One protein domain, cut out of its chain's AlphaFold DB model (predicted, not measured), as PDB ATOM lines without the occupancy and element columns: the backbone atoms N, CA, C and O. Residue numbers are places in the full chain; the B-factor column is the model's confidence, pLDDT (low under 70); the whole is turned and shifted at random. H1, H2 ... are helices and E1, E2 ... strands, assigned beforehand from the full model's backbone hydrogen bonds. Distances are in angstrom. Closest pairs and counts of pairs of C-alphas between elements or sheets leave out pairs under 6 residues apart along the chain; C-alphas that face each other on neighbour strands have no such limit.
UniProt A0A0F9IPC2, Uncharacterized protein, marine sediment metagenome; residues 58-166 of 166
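What this domain is: This is residues 58 to 166 of the 166 residues of an uncharacterized protein of marine sediment metagenome (UniProt A0A0F9IPC2). There is little regular structure here: one short helix, H1, sits between a small three-stranded sheet and a two-stranded hairpin, E4 and E5, amid long loops. The 109 printed residues hold, in order, E1 E2 E3 H1 E4 E5, a mixed class with 30 residues in named elements. E1 - E2 - E3 is a meander, each strand the antiparallel neighbour of the one before. The whole is only just loose, close to compact, with radius of gyration of the C-alphas 15.9 A and spans of 57 by 37 by 21 A.

How they stand to each other: E1, residues 69 to 71, and E2, residues 77 to 80, form a hairpin; N 70 and O 78, 2.9 A apart, are within hydrogen-bond range. E2 and E3, residues 96 to 98, form another, with N 79 and O 97 at 2.8 A. H1, residues 99 to 108, is on this sheet, height over the sheet 5.9 A, over none of its strands; every O i to N i+4 pair in it is within range. The closest C-alphas of H1 and E4, residues 116 to 120, are Arg 101 and Val 118, 6.0 A apart. E4 and E5, residues 139 to 143, are an antiparallel hairpin, with N 117 and O 142 at 2.9 A.

Where its parts are: E1 begins at C-alpha 69, (25.428, -0.068, 50.489); E5 ends at C-alpha 143, (19.387, 20.249, 34.173). H1 measures 14.2 A, E4 13.7 A.

The domain as a whole: The printed part has no cut. Links E2 to E3 and E4 to E5 are long. Residues 58 to 60, 146 to 149 and 162 to 166 have pLDDT under 70.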
ATOM      1  N   PRO A  58      39.099  -9.674  51.422       68.38
ATOM      2  CA  PRO A  58      37.909  -9.480  50.600       68.38
ATOM      3  C   PRO A  58      36.847  -8.726  51.406       68.38
ATOM      4  O   PRO A  58      36.613  -9.068  52.568       68.38
ATOM      5  N   GLN A  59      36.216  -7.697  50.823       68.62
ATOM      6  CA  GLN A  59      35.193  -6.928  51.547       68.62
ATOM      7  C   GLN A  59      34.024  -7.812  52.002       68.62
ATOM      8  O   GLN A  59      33.424  -7.527  53.031       68.62
ATOM      9  N   GLU A  60      33.784  -8.919  51.301       67.38
ATOM     10  CA  GLU A  60      32.763  -9.925  51.607       67.38
ATOM     11  C   GLU A  60      32.957 -10.622  52.954       67.38
ATOM     12  O   GLU A  60      31.994 -11.048  53.582       67.38
ATOM     13  N   LEU A  61      34.199 -10.679  53.445       71.56
ATOM     14  CA  LEU A  61      34.525 -11.254  54.750       71.56
ATOM     15  C   LEU A  61      34.439 -10.233  55.893       71.56
ATOM     16  O   LEU A  61      34.727 -10.572  57.042       71.56
ATOM     17  N   ASN A  62      34.101  -8.973  55.603       72.81
ATOM     18  CA  ASN A  62      33.868  -7.968  56.630       72.81
ATOM     19  C   ASN A  62      32.387  -8.014  57.053       72.81
ATOM     20  O   ASN A  62      31.535  -7.664  56.243       72.81
ATOM     21  N   PRO A  63      32.048  -8.359  58.308       71.38
ATOM     22  CA  PRO A  63      30.652  -8.423  58.757       71.38
ATOM     23  C   PRO A  63      29.927  -7.068  58.700       71.38
ATOM     24  O   PRO A  63      28.701  -7.021  58.667       71.38
ATOM     25  N   ALA A  64      30.661  -5.950  58.657       73.12
ATOM     26  CA  ALA A  64      30.083  -4.625  58.444       73.12
ATOM     27  C   ALA A  64      29.741  -4.338  56.967       73.12
ATOM     28  O   ALA A  64      29.099  -3.328  56.667       73.12
ATOM     29  N   TRP A  65      30.177  -5.184  56.030       75.94
ATOM     30  CA  TRP A  65      29.917  -5.004  54.609       75.94
ATOM     31  C   TRP A  65      28.488  -5.415  54.261       75.94
ATOM     32  O   TRP A  65      28.133  -6.587  54.222       75.94
ATOM     33  N   LYS A  66      27.659  -4.417  53.964       77.62
ATOM     34  CA  LYS A  66      26.257  -4.589  53.562       77.62
ATOM     35  C   LYS A  66      26.122  -4.555  52.039       77.62
ATOM     36  O   LYS A  66      25.433  -3.695  51.497       77.62
ATOM     37  N   GLY A  67      26.889  -5.399  51.343       80.00
ATOM     38  CA  GLY A  67      26.872  -5.482  49.875       80.00
ATOM     39  C   GLY A  67      27.293  -4.188  49.162       80.00
ATOM     40  O   GLY A  67      26.851  -3.915  48.054       80.00
ATOM     41  N   GLY A  68      28.103  -3.344  49.813       85.50
ATOM     42  CA  GLY A  68      28.521  -2.049  49.263       85.50
ATOM     43  C   GLY A  68      27.493  -0.920  49.402       85.50
ATOM     44  O   GLY A  68      27.700   0.142  48.819       85.50
ATOM     45  N   ARG A  69      26.417  -1.110  50.178       91.81
ATOM     46  CA  ARG A  69      25.428  -0.068  50.489       91.81
ATOM     47  C   ARG A  69      25.771   0.659  51.791       91.81
ATOM     48  O   ARG A  69      25.870   0.032  52.846       91.81
ATOM     49  N   VAL A  70      25.911   1.982  51.734       91.50
ATOM     50  CA  VAL A  70      26.267   2.840  52.881       91.50
ATOM     51  C   VAL A  70      25.273   3.991  52.997       91.50
ATOM     52  O   VAL A  70      24.966   4.638  52.003       91.50
ATOM     53  N   ILE A  71      24.774   4.265  54.205       91.44
ATOM     54  CA  ILE A  71      23.890   5.407  54.481       91.44
ATOM     55  C   ILE A  71      24.705   6.479  55.209       91.44
ATOM     56  O   ILE A  71      25.368   6.177  56.200       91.44
ATOM     57  N   THR A  72      24.682   7.717  54.720       89.81
ATOM     58  CA  THR A  72      25.357   8.852  55.370       89.81
ATOM     59  C   THR A  72      24.562   9.359  56.571       89.81
ATOM     60  O   THR A  72      23.343   9.203  56.597       89.81
ATOM     61  N   SER A  73      25.195  10.105  57.480       88.62
ATOM     62  CA  SER A  73      24.494  10.885  58.522       88.62
ATOM     63  C   SER A  73      23.417  11.814  57.947       88.62
ATOM     64  O   SER A  73      22.366  12.014  58.542       88.62
ATOM     65  N   GLU A  74      23.648  12.319  56.737       86.75
ATOM     66  CA  GLU A  74      22.714  13.134  55.966       86.75
ATOM     67  C   GLU A  74      21.549  12.361  55.318       86.75
ATOM     68  O   GLU A  74      20.756  12.966  54.601       86.75
ATOM     69  N   GLY A  75      21.446  11.043  55.510       90.62
ATOM     70  CA  GLY A  75      20.371  10.201  54.975       90.62
ATOM     71  C   GLY A  75      20.500   9.787  53.501       90.62
ATOM     72  O   GLY A  75      19.630   9.077  53.002       90.62
ATOM     73  N   TYR A  76      21.561  10.189  52.794       92.00
ATOM     74  CA  TYR A  76      21.835   9.702  51.441       92.00
ATOM     75  C   TYR A  76      22.340   8.264  51.451       92.00
ATOM     76  O   TYR A  76      23.088   7.854  52.339       92.00
ATOM     77  N   VAL A  77      21.985   7.521  50.407       94.19
ATOM     78  CA  VAL A  77      22.441   6.149  50.195       94.19
ATOM     79  C   VAL A  77      23.501   6.132  49.098       94.19
ATOM     80  O   VAL A  77      23.266   6.620  47.993       94.19
ATOM     81  N   TRP A  78      24.656   5.551  49.401       95.38
ATOM     82  CA  TRP A  78      25.734   5.266  48.463       95.38
ATOM     83  C   TRP A  78      25.761   3.781  48.128       95.38
ATOM     84  O   TRP A  78      25.623   2.938  49.014       95.38
ATOM     85  N   ILE A  79      25.989   3.477  46.855       95.06
ATOM     86  CA  ILE A  79      26.122   2.125  46.315       95.06
ATOM     87  C   ILE A  79      27.511   1.987  45.711       95.06
ATOM     88  O   ILE A  79      27.905   2.800  44.877       95.06
ATOM     89  N   LYS A  80      28.254   0.967  46.140       94.12
ATOM     90  CA  LYS A  80      29.549   0.623  45.559       94.12
ATOM     91  C   LYS A  80      29.341  -0.096  44.227       94.12
ATOM     92  O   LYS A  80      28.669  -1.122  44.191       94.12
ATOM     93  N   LEU A  81      29.933   0.423  43.161       93.00
ATOM     94  CA  LEU A  81      29.959  -0.201  41.842       93.00
ATOM     95  C   LEU A  81      31.298  -0.900  41.603       93.00
ATOM     96  O   LEU A  81      32.329  -0.528  42.163       93.00
ATOM     97  N   GLN A  82      31.279  -1.924  40.757       91.19
ATOM     98  CA  GLN A  82      32.499  -2.544  40.246       91.19
ATOM     99  C   GLN A  82      32.982  -1.790  39.000       91.19
ATOM    100  O   GLN A  82      32.141  -1.259  38.276       91.19
ATOM    101  N   PRO A  83      34.294  -1.772  38.696       92.44
ATOM    102  CA  PRO A  83      34.825  -1.126  37.488       92.44
ATOM    103  C   PRO A  83      34.209  -1.607  36.167       92.44
ATOM    104  O   PRO A  83      34.255  -0.895  35.172       92.44
ATOM    105  N   THR A  84      33.633  -2.808  36.158       93.88
ATOM    106  CA  THR A  84      32.940  -3.406  35.011       93.88
ATOM    107  C   THR A  84      31.483  -2.955  34.859       93.88
ATOM    108  O   THR A  84      30.850  -3.296  33.862       93.88
ATOM    109  N   ASP A  85      30.921  -2.223  35.825       94.56
ATOM    110  CA  ASP A  85      29.534  -1.752  35.776       94.56
ATOM    111  C   ASP A  85      29.362  -0.647  34.717       94.56
ATOM    112  O   ASP A  85      30.155   0.291  34.638       94.56
ATOM    113  N   HIS A  86      28.285  -0.714  33.930       95.00
ATOM    114  CA  HIS A  86      27.976   0.273  32.889       95.00
ATOM    115  C   HIS A  86      27.896   1.717  33.422       95.00
ATOM    116  O   HIS A  86      28.282   2.666  32.740       95.00
ATOM    117  N   PHE A  87      27.425   1.902  34.658       96.69
ATOM    118  CA  PHE A  87      27.281   3.210  35.293       96.69
ATOM    119  C   PHE A  87      28.512   3.618  36.114       96.69
ATOM    120  O   PHE A  87      28.479   4.655  36.786       96.69
ATOM    121  N   PHE A  88      29.610   2.853  36.056       96.25
ATOM    122  CA  PHE A  88      30.827   3.105  36.833       96.25
ATOM    123  C   PHE A  88      31.429   4.494  36.579       96.25
ATOM    124  O   PHE A  88      31.976   5.100  37.496       96.25
ATOM    125  N   ALA A  89      31.238   5.067  35.387       95.12
ATOM    126  CA  ALA A  89      31.676   6.428  35.065       95.12
ATOM    127  C   ALA A  89      31.052   7.523  35.964       95.12
ATOM    128  O   ALA A  89      31.553   8.645  36.008       95.12
ATOM    129  N   MET A  90      29.963   7.219  36.682       95.38
ATOM    130  CA  MET A  90      29.344   8.121  37.662       95.38
ATOM    131  C   MET A  90      29.891   7.953  39.087       95.38
ATOM    132  O   MET A  90      29.492   8.709  39.978       95.38
ATOM    133  N   ALA A  91      30.729   6.946  39.333       96.00
ATOM    134  CA  ALA A  91      31.259   6.653  40.653       96.00
ATOM    135  C   ALA A  91      32.379   7.629  41.046       96.00
ATOM    136  O   ALA A  91      33.116   8.150  40.210       96.00
ATOM    137  N   ASN A  92      32.514   7.878  42.348       94.19
ATOM    138  CA  ASN A  92      33.645   8.618  42.901       94.19
ATOM    139  C   ASN A  92      34.916   7.743  42.968       94.19
ATOM    140  O   ASN A  92      34.896   6.558  42.640       94.19
ATOM    141  N   SER A  93      36.021   8.304  43.467       92.44
ATOM    142  CA  SER A  93      37.297   7.582  43.636       92.44
ATOM    143  C   SER A  93      37.212   6.352  44.551       92.44
ATOM    144  O   SER A  93      38.039   5.453  44.447       92.44
ATOM    145  N   GLY A  94      36.207   6.278  45.427       91.31
ATOM    146  CA  GLY A  94      35.923   5.111  46.267       91.31
ATOM    147  C   GLY A  94      35.037   4.056  45.597       91.31
ATOM    148  O   GLY A  94      34.634   3.101  46.264       91.31
ATOM    149  N   HIS A  95      34.719   4.232  44.313       94.44
ATOM    150  CA  HIS A  95      33.789   3.422  43.527       94.44
ATOM    151  C   HIS A  95      32.336   3.507  44.010       94.44
ATOM    152  O   HIS A  95      31.557   2.586  43.793       94.44
ATOM    153  N   TYR A  96      31.946   4.598  44.669       95.50
ATOM    154  CA  TYR A  96      30.575   4.784  45.128       95.50
ATOM    155  C   TYR A  96      29.809   5.774  44.254       95.50
ATOM    156  O   TYR A  96      30.332   6.817  43.864       95.50
ATOM    157  N   VAL A  97      28.531   5.482  44.027       95.94
ATOM    158  CA  VAL A  97      27.557   6.377  43.397       95.94
ATOM    159  C   VAL A  97      26.362   6.584  44.327       95.94
ATOM    160  O   VAL A  97      25.995   5.689  45.089       95.94
ATOM    161  N   LEU A  98      25.737   7.759  44.280       96.12
ATOM    162  CA  LEU A  98      24.495   8.009  45.013       96.12
ATOM    163  C   LEU A  98      23.341   7.188  44.412       96.12
ATOM    164  O   LEU A  98      23.111   7.233  43.203       96.12
ATOM    165  N   GLU A  99      22.587   6.483  45.255       96.38
ATOM    166  CA  GLU A  99      21.522   5.558  44.840       96.38
ATOM    167  C   GLU A  99      20.444   6.262  44.003       96.38
ATOM    168  O   GLU A  99      20.092   5.772  42.936       96.38
ATOM    169  N   HIS A 100      19.993   7.460  44.397       95.75
ATOM    170  CA  HIS A 100      19.021   8.234  43.610       95.75
ATOM    171  C   HIS A 100      19.528   8.582  42.202       95.75
ATOM    172  O   HIS A 100      18.763   8.533  41.238       95.75
ATOM    173  N   ARG A 101      20.824   8.898  42.052       96.56
ATOM    174  CA  ARG A 101      21.428   9.140  40.731       96.56
ATOM    175  C   ARG A 101      21.457   7.855  39.913       96.56
ATOM    176  O   ARG A 101      21.126   7.888  38.734       96.56
ATOM    177  N   LEU A 102      21.827   6.736  40.535       96.44
ATOM    178  CA  LEU A 102      21.893   5.435  39.872       96.44
ATOM    179  C   LEU A 102      20.512   4.950  39.414       96.44
ATOM    180  O   LEU A 102      20.382   4.481  38.287       96.44
ATOM    181  N   VAL A 103      19.475   5.096  40.246       96.75
ATOM    182  CA  VAL A 103      18.088   4.756  39.885       96.75
ATOM    183  C   VAL A 103      17.629   5.572  38.678       96.75
ATOM    184  O   VAL A 103      17.057   5.013  37.743       96.75
ATOM    185  N   MET A 104      17.915   6.877  38.658       95.94
ATOM    186  CA  MET A 104      17.570   7.724  37.516       95.94
ATOM    187  C   MET A 104      18.348   7.334  36.252       95.94
ATOM    188  O   MET A 104      17.750   7.207  35.190       95.94
ATOM    189  N   ALA A 105      19.657   7.095  36.361       95.81
ATOM    190  CA  ALA A 105      20.498   6.679  35.238       95.81
ATOM    191  C   ALA A 105      20.014   5.358  34.616       95.81
ATOM    192  O   ALA A 105      19.846   5.263  33.403       95.81
ATOM    193  N   LYS A 106      19.704   4.363  35.458       95.88
ATOM    194  CA  LYS A 106      19.132   3.078  35.028       95.88
ATOM    195  C   LYS A 106      17.806   3.258  34.302       95.88
ATOM    196  O   LYS A 106      17.596   2.638  33.269       95.88
ATOM    197  N   HIS A 107      16.937   4.128  34.812       94.75
ATOM    198  CA  HIS A 107      15.666   4.432  34.163       94.75
ATOM    199  C   HIS A 107      15.837   5.125  32.800       94.75
ATOM    200  O   HIS A 107      15.055   4.869  31.894       94.75
ATOM    201  N   LEU A 108      16.849   5.984  32.649       92.56
ATOM    202  CA  LEU A 108      17.172   6.642  31.377       92.56
ATOM    203  C   LEU A 108      17.957   5.742  30.409       92.56
ATOM    204  O   LEU A 108      18.112   6.107  29.248       92.56
ATOM    205  N   GLY A 109      18.502   4.618  30.881       94.44
ATOM    206  CA  GLY A 109      19.371   3.745  30.088       94.44
ATOM    207  C   GLY A 109      20.721   4.369  29.717       94.44
ATOM    208  O   GLY A 109      21.375   3.893  28.796       94.44
ATOM    209  N   ARG A 110      21.146   5.440  30.401       94.88
ATOM    210  CA  ARG A 110      22.430   6.118  30.168       94.88
ATOM    211  C   ARG A 110      22.993   6.723  31.447       94.88
ATOM    212  O   ARG A 110      22.271   6.940  32.420       94.88
ATOM    213  N   THR A 111      24.279   7.055  31.438       95.56
ATOM    214  CA  THR A 111      24.894   7.833  32.518       95.56
ATOM    215  C   THR A 111      24.341   9.262  32.564       95.56
ATOM    216  O   THR A 111      23.915   9.833  31.554       95.56
ATOM    217  N   LEU A 112      24.322   9.840  33.768       93.00
ATOM    218  CA  LEU A 112      23.948  11.237  33.975       93.00
ATOM    219  C   LEU A 112      25.122  12.159  33.644       93.00
ATOM    220  O   LEU A 112      26.260  11.907  34.046       93.00
ATOM    221  N   LEU A 113      24.821  13.272  32.990       89.81
ATOM    222  CA  LEU A 113      25.758  14.351  32.725       89.81
ATOM    223  C   LEU A 113      26.138  15.077  34.022       89.81
ATOM    224  O   LEU A 113      25.439  15.041  35.037       89.81
ATOM    225  N   LYS A 114      27.255  15.808  33.985       86.62
ATOM    226  CA  LYS A 114      27.691  16.647  35.117       86.62
ATOM    227  C   LYS A 114      26.718  17.795  35.406       86.62
ATOM    228  O   LYS A 114      26.635  18.254  36.538       86.62
ATOM    229  N   THR A 115      25.991  18.244  34.386       85.38
ATOM    230  CA  THR A 115      24.953  19.279  34.468       85.38
ATOM    231  C   THR A 115      23.606  18.746  34.949       85.38
ATOM    232  O   THR A 115      22.694  19.540  35.171       85.38
ATOM    233  N   GLU A 116      23.478  17.427  35.107       88.75
ATOM    234  CA  GLU A 116      22.267  16.763  35.569       88.75
ATOM    235  C   GLU A 116      22.351  16.466  37.073       88.75
ATOM    236  O   GLU A 116      23.282  15.815  37.573       88.75
ATOM    237  N   THR A 117      21.341  16.926  37.805       90.25
ATOM    238  CA  THR A 117      21.122  16.602  39.217       90.25
ATOM    239  C   THR A 117      19.799  15.867  39.375       90.25
ATOM    240  O   THR A 117      18.900  15.960  38.541       90.25
ATOM    241  N   VAL A 118      19.681  15.093  40.451       91.06
ATOM    242  CA  VAL A 118      18.463  14.348  40.763       91.06
ATOM    243  C   VAL A 118      17.970  14.797  42.129       91.06
ATOM    244  O   VAL A 118      18.729  14.798  43.094       91.06
ATOM    245  N   HIS A 119      16.706  15.202  42.186       88.38
ATOM    246  CA  HIS A 119      16.052  15.755  43.363       88.38
ATOM    247  C   HIS A 119      14.931  14.843  43.849       88.38
ATOM    248  O   HIS A 119      14.207  14.255  43.046       88.38
ATOM    249  N   HIS A 120      14.757  14.774  45.167       89.12
ATOM    250  CA  HIS A 120      13.594  14.148  45.791       89.12
ATOM    251  C   HIS A 120      12.411  15.122  45.798       89.12
ATOM    252  O   HIS A 120      12.547  16.255  46.259       89.12
ATOM    253  N   LYS A 121      11.250  14.674  45.316       86.38
ATOM    254  CA  LYS A 121      10.001  15.449  45.270       86.38
ATOM    255  C   LYS A 121       9.310  15.535  46.634       86.38
ATOM    256  O   LYS A 121       8.578  16.486  46.872       86.38
ATOM    257  N   GLY A 122       9.542  14.558  47.514       85.06
ATOM    258  CA  GLY A 122       8.935  14.499  48.846       85.06
ATOM    259  C   GLY A 122       7.473  14.043  48.825       85.06
ATOM    260  O   GLY A 122       6.644  14.642  49.497       85.06
ATOM    261  N   LEU A 123       7.142  13.009  48.040       79.81
ATOM    262  CA  LEU A 123       5.742  12.606  47.815       79.81
ATOM    263  C   LEU A 123       5.081  11.879  49.000       79.81
ATOM    264  O   LEU A 123       3.873  11.987  49.174       79.81
ATOM    265  N   ARG A 124       5.843  11.104  49.783       82.50
ATOM    266  CA  ARG A 124       5.276  10.148  50.759       82.50
ATOM    267  C   ARG A 124       5.143  10.689  52.172       82.50
ATOM    268  O   ARG A 124       4.184  10.372  52.864       82.50
ATOM    269  N   TYR A 125       6.118  11.477  52.609       80.12
ATOM    270  CA  TYR A 125       6.188  11.963  53.980       80.12
ATOM    271  C   TYR A 125       6.152  13.483  53.959       80.12
ATOM    272  O   TYR A 125       7.149  14.135  53.642       80.12
ATOM    273  N   LYS A 126       4.980  14.039  54.271       76.31
ATOM    274  CA  LYS A 126       4.805  15.484  54.398       76.31
ATOM    275  C   LYS A 126       5.703  15.987  55.534       76.31
ATOM    276  O   LYS A 126       5.824  15.323  56.559       76.31
ATOM    277  N   ASP A 127       6.397  17.096  55.297       79.56
ATOM    278  CA  ASP A 127       7.301  17.760  56.253       79.56
ATOM    279  C   ASP A 127       8.553  16.964  56.686       79.56
ATOM    280  O   ASP A 127       9.402  17.485  57.410       79.56
ATOM    281  N   ILE A 128       8.756  15.745  56.169       79.88
ATOM    282  CA  ILE A 128       9.940  14.922  56.444       79.88
ATOM    283  C   ILE A 128      10.785  14.795  55.177       79.88
ATOM    284  O   ILE A 128      10.399  14.181  54.182       79.88
ATOM    285  N   LYS A 129      12.011  15.319  55.226       76.31
ATOM    286  CA  LYS A 129      12.989  15.156  54.141       76.31
ATOM    287  C   LYS A 129      13.638  13.775  54.210       76.31
ATOM    288  O   LYS A 129      14.733  13.625  54.748       76.31
ATOM    289  N   ASN A 130      12.984  12.771  53.634       83.81
ATOM    290  CA  ASN A 130      13.548  11.428  53.532       83.81
ATOM    291  C   ASN A 130      14.420  11.273  52.272       83.81
ATOM    292  O   ASN A 130      13.926  10.984  51.186       83.81
ATOM    293  N   ARG A 131      15.740  11.432  52.430       86.62
ATOM    294  CA  ARG A 131      16.733  11.291  51.343       86.62
ATOM    295  C   ARG A 131      17.097   9.837  51.009       86.62
ATOM    296  O   ARG A 131      17.866   9.602  50.076       86.62
ATOM    297  N   SER A 132      16.553   8.877  51.759       88.44
ATOM    298  CA  SER A 132      16.730   7.442  51.506       88.44
ATOM    299  C   SER A 132      15.614   6.841  50.645       88.44
ATOM    300  O   SER A 132      15.763   5.730  50.142       88.44
ATOM    301  N   ASP A 133      14.525   7.585  50.428       89.94
ATOM    302  CA  ASP A 133      13.415   7.185  49.566       89.94
ATOM    303  C   ASP A 133      13.753   7.424  48.087       89.94
ATOM    304  O   ASP A 133      13.400   8.442  47.487       89.94
ATOM    305  N   ASN A 134      14.483   6.472  47.509       91.50
ATOM    306  CA  ASN A 134      15.011   6.547  46.148       91.50
ATOM    307  C   ASN A 134      14.101   5.871  45.109       91.50
ATOM    308  O   ASN A 134      14.568   5.481  44.039       91.50
ATOM    309  N   LEU A 135      12.805   5.731  45.407       91.12
ATOM    310  CA  LEU A 135      11.820   5.232  44.448       91.12
ATOM    311  C   LEU A 135      11.641   6.225  43.292       91.12
ATOM    312  O   LEU A 135      11.617   7.440  43.486       91.12
ATOM    313  N   ARG A 136      11.533   5.702  42.066       92.06
ATOM    314  CA  ARG A 136      11.611   6.489  40.823       92.06
ATOM    315  C   ARG A 136      10.593   7.629  40.740       92.06
ATOM    316  O   ARG A 136      10.917   8.690  40.204       92.06
ATOM    317  N   ASP A 137       9.386   7.410  41.241       90.44
ATOM    318  CA  ASP A 137       8.294   8.387  41.279       90.44
ATOM    319  C   ASP A 137       8.631   9.608  42.150       90.44
ATOM    320  O   ASP A 137       8.296  10.736  41.782       90.44
ATOM    321  N   ASN A 138       9.382   9.400  43.232       90.56
ATOM    322  CA  ASN A 138       9.878  10.436  44.131       90.56
ATOM    323  C   ASN A 138      11.108  11.169  43.584       90.56
ATOM    324  O   ASN A 138      11.538  12.145  44.188       90.56
ATOM    325  N   LEU A 139      11.672  10.747  42.451       91.94
ATOM    326  CA  LEU A 139      12.860  11.362  41.863       91.94
ATOM    327  C   LEU A 139      12.519  12.240  40.653       91.94
ATOM    328  O   LEU A 139      11.689  11.903  39.802       91.94
ATOM    329  N   GLU A 140      13.202  13.373  40.555       90.00
ATOM    330  CA  GLU A 140      13.114  14.333  39.459       90.00
ATOM    331  C   GLU A 140      14.513  14.643  38.925       90.00
ATOM    332  O   GLU A 140      15.401  15.006  39.692       90.00
ATOM    333  N   LEU A 141      14.707  14.496  37.614       89.50
ATOM    334  CA  LEU A 141      15.923  14.934  36.934       89.50
ATOM    335  C   LEU A 141      15.831  16.440  36.675       89.50
ATOM    336  O   LEU A 141      14.801  16.919  36.204       89.50
ATOM    337  N   ARG A 142      16.903  17.176  36.954       86.81
ATOM    338  CA  ARG A 142      17.009  18.614  36.695       86.81
ATOM    339  C   ARG A 142      18.303  18.912  35.951       86.81
ATOM    340  O   ARG A 142      19.331  18.298  36.228       86.81
ATOM    341  N   VAL A 143      18.252  19.865  35.025       82.94
ATOM    342  CA  VAL A 143      19.387  20.249  34.173       82.94
ATOM    343  C   VAL A 143      19.802  21.688  34.481       82.94
ATOM    344  O   VAL A 143      18.958  22.569  34.629       82.94
ATOM    345  N   GLY A 144      21.111  21.936  34.558       76.19
ATOM    346  CA  GLY A 144      21.685  23.279  34.678       76.19
ATOM    347  C   GLY A 144      21.774  23.809  36.112       76.19
ATOM    348  O   GLY A 144      21.510  23.098  37.082       76.19
ATOM    349  N   LYS A 145      22.184  25.076  36.264       70.81
ATOM    350  CA  LYS A 145      22.275  25.741  37.573       70.81
ATOM    351  C   LYS A 145      20.876  26.139  38.043       70.81
ATOM    352  O   LYS A 145      20.297  27.086  37.527       70.81
ATOM    353  N   HIS A 146      20.363  25.445  39.047       69.88
ATOM    354  CA  HIS A 146      19.139  25.814  39.756       69.88
ATOM    355  C   HIS A 146      19.460  25.975  41.245       69.88
ATOM    356  O   HIS A 146      20.227  25.199  41.818       69.88
ATOM    357  N   GLY A 147      18.921  27.025  41.871       69.00
ATOM    358  CA  GLY A 147      19.134  27.281  43.295       69.00
ATOM    359  C   GLY A 147      18.532  26.187  44.178       69.00
ATOM    360  O   GLY A 147      17.687  25.393  43.757       69.00
ATOM    361  N   ARG A 148      18.961  26.137  45.443       69.56
ATOM    362  CA  ARG A 148      18.470  25.149  46.413       69.56
ATOM    363  C   ARG A 148      16.953  25.296  46.589       69.56
ATOM    364  O   ARG A 148      16.484  26.348  47.000       69.56
ATOM    365  N   GLY A 149      16.201  24.231  46.303       69.75
ATOM    366  CA  GLY A 149      14.736  24.223  46.433       69.75
ATOM    367  C   GLY A 149      13.983  24.944  45.310       69.75
ATOM    368  O   GLY A 149      12.758  24.961  45.333       69.75
ATOM    369  N   ILE A 150      14.684  25.489  44.312       71.25
ATOM    370  CA  ILE A 150      14.058  26.135  43.156       71.25
ATOM    371  C   ILE A 150      13.690  25.061  42.132       71.25
ATOM    372  O   ILE A 150      14.523  24.223  41.783       71.25
ATOM    373  N   THR A 151      12.449  25.084  41.654       72.75
ATOM    374  CA  THR A 151      11.954  24.202  40.588       72.75
ATOM    375  C   THR A 151      11.636  25.062  39.374       72.75
ATOM    376  O   THR A 151      10.876  26.018  39.490       72.75
ATOM    377  N   LEU A 152      12.229  24.735  38.225       73.56
ATOM    378  CA  LEU A 152      11.972  25.439  36.971       73.56
ATOM    379  C   LEU A 152      10.832  24.749  36.216       73.56
ATOM    380  O   LEU A 152      10.766  23.519  36.170       73.56
ATOM    381  N   VAL A 153       9.948  25.550  35.628       79.31
ATOM    382  CA  VAL A 153       8.861  25.119  34.741       79.31
ATOM    383  C   VAL A 153       8.848  26.026  33.515       79.31
ATOM    384  O   VAL A 153       9.235  27.191  33.607       79.31
ATOM    385  N   CYS A 154       8.422  25.504  32.368       77.81
ATOM    386  CA  CYS A 154       8.151  26.325  31.193       77.81
ATOM    387  C   CYS A 154       7.055  27.339  31.541       77.81
ATOM    388  O   CYS A 154       5.997  26.947  32.033       77.81
ATOM    389  N   ALA A 155       7.311  28.626  31.303       80.06
ATOM    390  CA  ALA A 155       6.343  29.681  31.590       80.06
ATOM    391  C   ALA A 155       5.090  29.576  30.703       80.06
ATOM    392  O   ALA A 155       4.004  29.923  31.152       80.06
ATOM    393  N   ASP A 156       5.234  29.041  29.488       83.12
ATOM    394  CA  ASP A 156       4.148  28.972  28.508       83.12
ATOM    395  C   ASP A 156       3.211  27.780  28.741       83.12
ATOM    396  O   ASP A 156       2.000  27.895  28.578       83.12
ATOM    397  N   CYS A 157       3.754  26.615  29.120       84.50
ATOM    398  CA  CYS A 157       2.974  25.373  29.219       84.50
ATOM    399  C   CYS A 157       3.096  24.635  30.558       84.50
ATOM    400  O   CYS A 157       2.511  23.568  30.733       84.50
ATOM    401  N   GLY A 158       3.895  25.136  31.503       80.31
ATOM    402  CA  GLY A 158       4.122  24.494  32.802       80.31
ATOM    403  C   GLY A 158       4.963  23.211  32.753       80.31
ATOM    404  O   GLY A 158       5.182  22.584  33.793       80.31
ATOM    405  N   SER A 159       5.458  22.804  31.577       77.06
ATOM    406  CA  SER A 159       6.275  21.596  31.428       77.06
ATOM    407  C   SER A 159       7.557  21.673  32.261       77.06
ATOM    408  O   SER A 159       8.264  22.680  32.267       77.06
ATOM    409  N   ARG A 160       7.885  20.564  32.931       72.50
ATOM    410  CA  ARG A 160       9.165  20.345  33.632       72.50
ATOM    411  C   ARG A 160      10.206  19.649  32.751       72.50
ATOM    412  O   ARG A 160      11.359  19.522  33.147       72.50
ATOM    413  N   ASN A 161       9.801  19.184  31.569       71.81
ATOM    414  CA  ASN A 161      10.670  18.497  30.623       71.81
ATOM    415  C   ASN A 161      11.303  19.518  29.669       71.81
ATOM    416  O   ASN A 161      10.833  19.709  28.549       71.81
ATOM    417  N   ILE A 162      12.320  20.224  30.162       69.19
ATOM    418  CA  ILE A 162      13.030  21.270  29.419       69.19
ATOM    419  C   ILE A 162      14.378  20.701  28.975       69.19
ATOM    420  O   ILE A 162      15.224  20.378  29.810       69.19
ATOM    421  N   ILE A 163      14.577  20.585  27.664       67.88
ATOM    422  CA  ILE A 163      15.847  20.163  27.064       67.88
ATOM    423  C   ILE A 163      16.580  21.382  26.486       67.88
ATOM    424  O   ILE A 163      15.924  22.275  25.943       67.88
ATOM    425  N   PRO A 164      17.921  21.454  26.582       60.94
ATOM    426  CA  PRO A 164      18.685  22.454  25.848       60.94
ATOM    427  C   PRO A 164      18.411  22.310  24.350       60.94
ATOM    428  O   PRO A 164      18.458  21.200  23.819       60.94
ATOM    429  N   LYS A 165      18.135  23.423  23.669       60.84
ATOM    430  CA  LYS A 165      18.112  23.451  22.207       60.84
ATOM    431  C   LYS A 165      19.569  23.505  21.731       60.84
ATOM    432  O   LYS A 165      20.298  24.398  22.162       60.84
ATOM    433  N   SER A 166      19.982  22.507  20.949       57.09
ATOM    434  CA  SER A 166      21.293  22.423  20.284       57.09
ATOM    435  C   SER A 166      21.438  23.477  19.200       57.09
ATOM    436  O   SER A 166      20.434  23.648  18.466       57.09
TER     437      SER A 166